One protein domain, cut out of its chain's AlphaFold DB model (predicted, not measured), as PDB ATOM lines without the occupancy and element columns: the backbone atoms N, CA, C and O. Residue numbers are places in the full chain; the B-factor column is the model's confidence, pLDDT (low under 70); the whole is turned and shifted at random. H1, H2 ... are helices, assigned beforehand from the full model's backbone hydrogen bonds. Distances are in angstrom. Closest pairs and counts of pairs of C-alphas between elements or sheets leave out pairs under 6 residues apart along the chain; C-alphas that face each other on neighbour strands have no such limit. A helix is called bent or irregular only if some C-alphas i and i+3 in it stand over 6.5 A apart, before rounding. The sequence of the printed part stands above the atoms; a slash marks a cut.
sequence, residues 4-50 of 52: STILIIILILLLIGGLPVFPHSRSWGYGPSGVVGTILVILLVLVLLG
ATOM      1  N   SER A   4      29.165 -47.366  -6.578       84.88
ATOM      2  CA  SER A   4      29.654 -46.353  -7.528       84.88
ATOM      3  C   SER A   4      28.527 -45.637  -8.292       84.88
ATOM      4  O   SER A   4      28.514 -44.413  -8.386       84.88
ATOM      5  N   THR A   5      27.516 -46.371  -8.767       84.12
ATOM      6  CA  THR A   5      26.382 -45.793  -9.505       84.12
ATOM      7  C   THR A   5      25.524 -44.896  -8.614       84.12
ATOM      8  O   THR A   5      25.101 -43.826  -9.041       84.12
ATOM      9  N   ILE A   6      25.296 -45.305  -7.364       82.81
ATOM     10  CA  ILE A   6      24.525 -44.521  -6.388       82.81
ATOM     11  C   ILE A   6      25.265 -43.219  -6.051       82.81
ATOM     12  O   ILE A   6      24.655 -42.154  -6.010       82.81
ATOM     13  N   LEU A   7      26.585 -43.291  -5.883       83.12
ATOM     14  CA  LEU A   7      27.445 -42.147  -5.577       83.12
ATOM     15  C   LEU A   7      27.433 -41.107  -6.712       83.12
ATOM     16  O   LEU A   7      27.306 -39.911  -6.458       83.12
ATOM     17  N   ILE A   8      27.461 -41.570  -7.965       84.38
ATOM     18  CA  ILE A   8      27.337 -40.722  -9.158       84.38
ATOM     19  C   ILE A   8      25.960 -40.041  -9.222       84.38
ATOM     20  O   ILE A   8      25.883 -38.845  -9.499       84.38
ATOM     21  N   ILE A   9      24.874 -40.764  -8.929       82.44
ATOM     22  CA  ILE A   9      23.514 -40.197  -8.922       82.44
ATOM     23  C   ILE A   9      23.386 -39.097  -7.858       82.44
ATOM     24  O   ILE A   9      22.856 -38.026  -8.147       82.44
ATOM     25  N   ILE A  10      23.915 -39.327  -6.653       81.38
ATOM     26  CA  ILE A  10      23.919 -38.331  -5.570       81.38
ATOM     27  C   ILE A  10      24.699 -37.078  -5.989       81.38
ATOM     28  O   ILE A  10      24.216 -35.965  -5.787       81.38
ATOM     29  N   LEU A  11      25.864 -37.248  -6.620       82.31
ATOM     30  CA  LEU A  11      26.692 -36.136  -7.091       82.31
ATOM     31  C   LEU A  11      25.962 -35.275  -8.136       82.31
ATOM     32  O   LEU A  11      25.988 -34.047  -8.057       82.31
ATOM     33  N   ILE A  12      25.260 -35.911  -9.076       85.19
ATOM     34  CA  ILE A  12      24.470 -35.225 -10.108       85.19
ATOM     35  C   ILE A  12      23.300 -34.448  -9.487       85.19
ATOM     36  O   ILE A  12      23.070 -33.296  -9.850       85.19
ATOM     37  N   LEU A  13      22.586 -35.034  -8.520       79.19
ATOM     38  CA  LEU A  13      21.482 -34.355  -7.828       79.19
ATOM     39  C   LEU A  13      21.956 -33.120  -7.052       79.19
ATOM     40  O   LEU A  13      21.263 -32.104  -7.037       79.19
ATOM     41  N   LEU A  14      23.148 -33.186  -6.455       75.06
ATOM     42  CA  LEU A  14      23.745 -32.085  -5.695       75.06
ATOM     43  C   LEU A  14      24.154 -30.919  -6.612       75.06
ATOM     44  O   LEU A  14      23.908 -29.760  -6.281       75.06
ATOM     45  N   LEU A  15      24.688 -31.225  -7.801       76.62
ATOM     46  CA  LEU A  15      24.981 -30.229  -8.837       76.62
ATOM     47  C   LEU A  15      23.706 -29.558  -9.367       76.62
ATOM     48  O   LEU A  15      23.671 -28.337  -9.493       76.62
ATOM     49  N   ILE A  16      22.647 -30.331  -9.638       69.00
ATOM     50  CA  ILE A  16      21.374 -29.807 -10.164       69.00
ATOM     51  C   ILE A  16      20.625 -28.984  -9.107       69.00
ATOM     52  O   ILE A  16      20.077 -27.930  -9.430       69.00
ATOM     53  N   GLY A  17      20.622 -29.422  -7.844       64.12
ATOM     54  CA  GLY A  17      19.959 -28.718  -6.741       64.12
ATOM     55  C   GLY A  17      20.558 -27.340  -6.437       64.12
ATOM     56  O   GLY A  17      19.848 -26.456  -5.958       64.12
ATOM     57  N   GLY A  18      21.838 -27.135  -6.763       62.78
ATOM     58  CA  GLY A  18      22.527 -25.848  -6.640       62.78
ATOM     59  C   GLY A  18      22.298 -24.881  -7.807       62.78
ATOM     60  O   GLY A  18      22.660 -23.710  -7.699       62.78
ATOM     61  N   LEU A  19      21.699 -25.327  -8.918       60.78
ATOM     62  CA  LEU A  19      21.432 -24.453 -10.059       60.78
ATOM     63  C   LEU A  19      20.249 -23.516  -9.753       60.78
ATOM     64  O   LEU A  19      19.205 -23.972  -9.274       60.78
ATOM     65  N   PRO A  20      20.327 -22.220 -10.115       55.03
ATOM     66  CA  PRO A  20      19.249 -21.244  -9.927       55.03
ATOM     67  C   PRO A  20      18.096 -21.429 -10.942       55.03
ATOM     68  O   PRO A  20      17.467 -20.467 -11.387       55.03
ATOM     69  N   VAL A  21      17.821 -22.678 -11.327       62.97
ATOM     70  CA  VAL A  21      16.719 -23.098 -12.203       62.97
ATOM     71  C   VAL A  21      15.420 -23.249 -11.406       62.97
ATOM     72  O   VAL A  21      14.345 -22.968 -11.936       62.97
ATOM     73  N   PHE A  22      15.498 -23.607 -10.119       54.84
ATOM     74  CA  PHE A  22      14.323 -23.729  -9.256       54.84
ATOM     75  C   PHE A  22      13.981 -22.398  -8.559       54.84
ATOM     76  O   PHE A  22      14.866 -21.743  -8.007       54.84
ATOM     77  N   PRO A  23      12.697 -21.985  -8.526       51.91
ATOM     78  CA  PRO A  23      12.274 -20.715  -7.929       51.91
ATOM     79  C   PRO A  23      12.537 -20.614  -6.414       51.91
ATOM     80  O   PRO A  23      12.667 -19.504  -5.909       51.91
ATOM     81  N   HIS A  24      12.704 -21.740  -5.705       57.28
ATOM     82  CA  HIS A  24      13.143 -21.769  -4.299       57.28
ATOM     83  C   HIS A  24      14.633 -21.398  -4.125       57.28
ATOM     84  O   HIS A  24      15.007 -20.807  -3.118       57.28
ATOM     85  N   SER A  25      15.472 -21.669  -5.133       48.22
ATOM     86  CA  SER A  25      16.918 -21.392  -5.140       48.22
ATOM     87  C   SER A  25      17.255 -19.931  -5.484       48.22
ATOM     88  O   SER A  25      18.414 -19.527  -5.411       48.22
ATOM     89  N   ARG A  26      16.256 -19.115  -5.863       55.09
ATOM     90  CA  ARG A  26      16.441 -17.708  -6.272       55.09
ATOM     91  C   ARG A  26      16.574 -16.726  -5.107       55.09
ATOM     92  O   ARG A  26      17.210 -15.694  -5.283       55.09
ATOM     93  N   SER A  27      16.009 -17.026  -3.935       56.09
ATOM     94  CA  SER A  27      16.161 -16.182  -2.736       56.09
ATOM     95  C   SER A  27      17.445 -16.470  -1.957       56.09
ATOM     96  O   SER A  27      17.776 -15.726  -1.037       56.09
ATOM     97  N   TRP A  28      18.170 -17.537  -2.311       53.34
ATOM     98  CA  TRP A  28      19.353 -17.948  -1.569       53.34
ATOM     99  C   TRP A  28      20.597 -17.161  -1.954       53.34
ATOM    100  O   TRP A  28      21.375 -16.903  -1.055       53.34
ATOM    101  N   GLY A  29      20.788 -16.709  -3.200       66.75
ATOM    102  CA  GLY A  29      21.927 -15.845  -3.567       66.75
ATOM    103  C   GLY A  29      23.269 -16.267  -2.924       66.75
ATOM    104  O   GLY A  29      23.670 -17.423  -3.022       66.75
ATOM    105  N   TYR A  30      23.933 -15.337  -2.220       49.03
ATOM    106  CA  TYR A  30      25.128 -15.556  -1.370       49.03
ATOM    107  C   TYR A  30      24.837 -16.113   0.045       49.03
ATOM    108  O   TYR A  30      25.738 -16.229   0.872       49.03
ATOM    109  N   GLY A  31      23.583 -16.419   0.354       64.94
ATOM    110  CA  GLY A  31      23.129 -17.083   1.574       64.94
ATOM    111  C   GLY A  31      23.548 -18.563   1.639       64.94
ATOM    112  O   GLY A  31      24.511 -18.955   0.985       64.94
ATOM    113  N   PRO A  32      22.875 -19.415   2.435       54.81
ATOM    114  CA  PRO A  32      23.420 -20.693   2.917       54.81
ATOM    115  C   PRO A  32      24.007 -21.631   1.841       54.81
ATOM    116  O   PRO A  32      24.987 -22.318   2.120       54.81
ATOM    117  N   SER A  33      23.508 -21.619   0.599       59.06
ATOM    118  CA  SER A  33      24.105 -22.360  -0.532       59.06
ATOM    119  C   SER A  33      25.473 -21.843  -0.975       59.06
ATOM    120  O   SER A  33      26.322 -22.645  -1.354       59.06
ATOM    121  N   GLY A  34      25.702 -20.528  -0.943       63.28
ATOM    122  CA  GLY A  34      26.983 -19.912  -1.280       63.28
ATOM    123  C   GLY A  34      28.056 -20.288  -0.267       63.28
ATOM    124  O   GLY A  34      29.129 -20.723  -0.658       63.28
ATOM    125  N   VAL A  35      27.728 -20.243   1.029       72.19
ATOM    126  CA  VAL A  35      28.642 -20.662   2.105       72.19
ATOM    127  C   VAL A  35      28.980 -22.148   1.992       72.19
ATOM    128  O   VAL A  35      30.153 -22.511   2.043       72.19
ATOM    129  N   VAL A  36      27.981 -23.011   1.775       74.38
ATOM    130  CA  VAL A  36      28.216 -24.451   1.576       74.38
ATOM    131  C   VAL A  36      29.050 -24.705   0.316       74.38
ATOM    132  O   VAL A  36      30.003 -25.478   0.366       74.38
ATOM    133  N   GLY A  37      28.763 -24.015  -0.792       73.38
ATOM    134  CA  GLY A  37      29.552 -24.097  -2.023       73.38
ATOM    135  C   GLY A  37      30.998 -23.633  -1.830       73.38
ATOM    136  O   GLY A  37      31.925 -24.314  -2.257       73.38
ATOM    137  N   THR A  38      31.212 -22.523  -1.122       76.50
ATOM    138  CA  THR A  38      32.546 -22.020  -0.777       76.50
ATOM    139  C   THR A  38      33.308 -23.015   0.096       76.50
ATOM    140  O   THR A  38      34.469 -23.297  -0.191       76.50
ATOM    141  N   ILE A  39      32.663 -23.604   1.110       84.31
ATOM    142  CA  ILE A  39      33.280 -24.633   1.962       84.31
ATOM    143  C   ILE A  39      33.682 -25.855   1.127       84.31
ATOM    144  O   ILE A  39      34.802 -26.345   1.266       84.31
ATOM    145  N   LEU A  40      32.816 -26.322   0.225       82.81
ATOM    146  CA  LEU A  40      33.120 -27.458  -0.650       82.81
ATOM    147  C   LEU A  40      34.297 -27.171  -1.592       82.81
ATOM    148  O   LEU A  40      35.153 -28.035  -1.769       82.81
ATOM    149  N   VAL A  41      34.386 -25.959  -2.148       82.56
ATOM    150  CA  VAL A  41      35.529 -25.542  -2.978       82.56
ATOM    151  C   VAL A  41      36.824 -25.507  -2.160       82.56
ATOM    152  O   VAL A  41      37.849 -25.997  -2.631       82.56
ATOM    153  N   ILE A  42      36.784 -24.989  -0.928       85.81
ATOM    154  CA  ILE A  42      37.947 -24.964  -0.026       85.81
ATOM    155  C   ILE A  42      38.434 -26.387   0.265       85.81
ATOM    156  O   ILE A  42      39.625 -26.667   0.126       85.81
ATOM    157  N   LEU A  43      37.528 -27.300   0.624       88.38
ATOM    158  CA  LEU A  43      37.881 -28.695   0.892       88.38
ATOM    159  C   LEU A  43      38.485 -29.377  -0.339       88.38
ATOM    160  O   LEU A  43      39.487 -30.077  -0.220       88.38
ATOM    161  N   LEU A  44      37.931 -29.121  -1.524       85.81
ATOM    162  CA  LEU A  44      38.443 -29.670  -2.776       85.81
ATOM    163  C   LEU A  44      39.880 -29.205  -3.062       85.81
ATOM    164  O   LEU A  44      40.728 -30.019  -3.417       85.81
ATOM    165  N   VAL A  45      40.183 -27.921  -2.849       87.38
ATOM    166  CA  VAL A  45      41.548 -27.381  -2.992       87.38
ATOM    167  C   VAL A  45      42.508 -28.020  -1.988       87.38
ATOM    168  O   VAL A  45      43.629 -28.373  -2.349       87.38
ATOM    169  N   LEU A  46      42.083 -28.194  -0.738       89.31
ATOM    170  CA  LEU A  46      42.929 -28.782   0.299       89.31
ATOM    171  C   LEU A  46      43.246 -30.263   0.029       89.31
ATOM    172  O   LEU A  46      44.395 -30.663   0.215       89.31
ATOM    173  N   VAL A  47      42.283 -31.035  -0.484       89.75
ATOM    174  CA  VAL A  47      42.498 -32.425  -0.933       89.75
ATOM    175  C   VAL A  47      43.461 -32.477  -2.123       89.75
ATOM    176  O   VAL A  47      44.384 -33.286  -2.136       89.75
ATOM    177  N   LEU A  48      43.314 -31.579  -3.103       81.50
ATOM    178  CA  LEU A  48      44.226 -31.513  -4.257       81.50
ATOM    179  C   LEU A  48      45.658 -31.121  -3.865       81.50
ATOM    180  O   LEU A  48      46.614 -31.561  -4.498       81.50
ATOM    181  N   LEU A  49      45.812 -30.315  -2.813       92.56
ATOM    182  CA  LEU A  49      47.109 -29.955  -2.238       92.56
ATOM    183  C   LEU A  49      47.647 -31.009  -1.249       92.56
ATOM    184  O   LEU A  49      48.725 -30.800  -0.689       92.56
ATOM    185  N   GLY A  50      46.917 -32.105  -1.001       88.06
ATOM    186  CA  GLY A  50      47.300 -33.163  -0.057       88.06
ATOM    187  C   GLY A  50      47.417 -32.680   1.392       88.06
ATOM    188  O   GLY A  50      48.240 -33.182   2.156       88.06
TER     189      GLY A  50
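This is residues 4 to 50 of the 52 residues of an uncharacterized protein of Pseudomonas sp. StFLB209 (UniProt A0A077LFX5). The model is a wide, open V of two longer helices, H1 and H3, which are its arms and touch nowhere. The closed end of the V is a looping turn that holds the very short helix H2, and most of each arm sticks out free: residues 4 to 16 of H1, and residues 39 to 50, of which 39 to 48 belong to H3. The printed part has 47 residues with three named helices, in the order H1, H2, H3, and no named strand; the class is all helix. The whole is loose, with a radius of gyration of the C-alphas of 12.8 A, and flat, with spans of 37 by 27 by 11 A.

From the first printed residue the backbone enters H1, residues 4 to 17, which touches no helix. A tight link of 5 residues joins it to H2, residues 23 to 26. H1 and H2 are apart, but only just: their closest C-alphas are 8.1 A from each other. A second tight link, again of 5 residues, joins H2 to H3, residues 32 to 48, and these two helices are apart. H1 and H3 are apart too, and there is no hairpin among the three helices. Every O i to N i+4 pair is within hydrogen-bond range in H1 and H3, while H2 is too short for such a pair and its one O i to N i+3 pair is not within range.

H1 begins at C-alpha 4, at (29.654, -46.353, -7.528), and ends at C-alpha 17, at (19.959, -28.718, -6.741), 20.1 A from first to last C-alpha. H2, from Pro 23 to Arg 26, has its first C-alpha at (12.274, -20.715, -7.929). H3, with 17 residues the longest helix, begins at C-alpha 32 and ends at C-alpha 48, at (44.226, -31.513, -4.257), 24.5 A from first to last C-alpha. No helix is bent or irregular.

The two C-alphas farthest apart are those of Pro 23, in H2, and Gly 50, the last printed residue, at 38.0 A. The first and last printed C-alphas, of Ser 4 and Gly 50, are 23.3 A apart. The printed part has no cut and is one domain, residues 4 to 50 of a full chain of 52 residues; no link is long. The mean pLDDT of the printed part is 72.9. Confidence is low, under 70, in 19 residues, 16 to 34, of which 16 and 17 belong to H1, 23 to 26 to H2 and 32 to 34 to H3. The mean pLDDT is 80 in H1, 53 in H2 and 78 in H3.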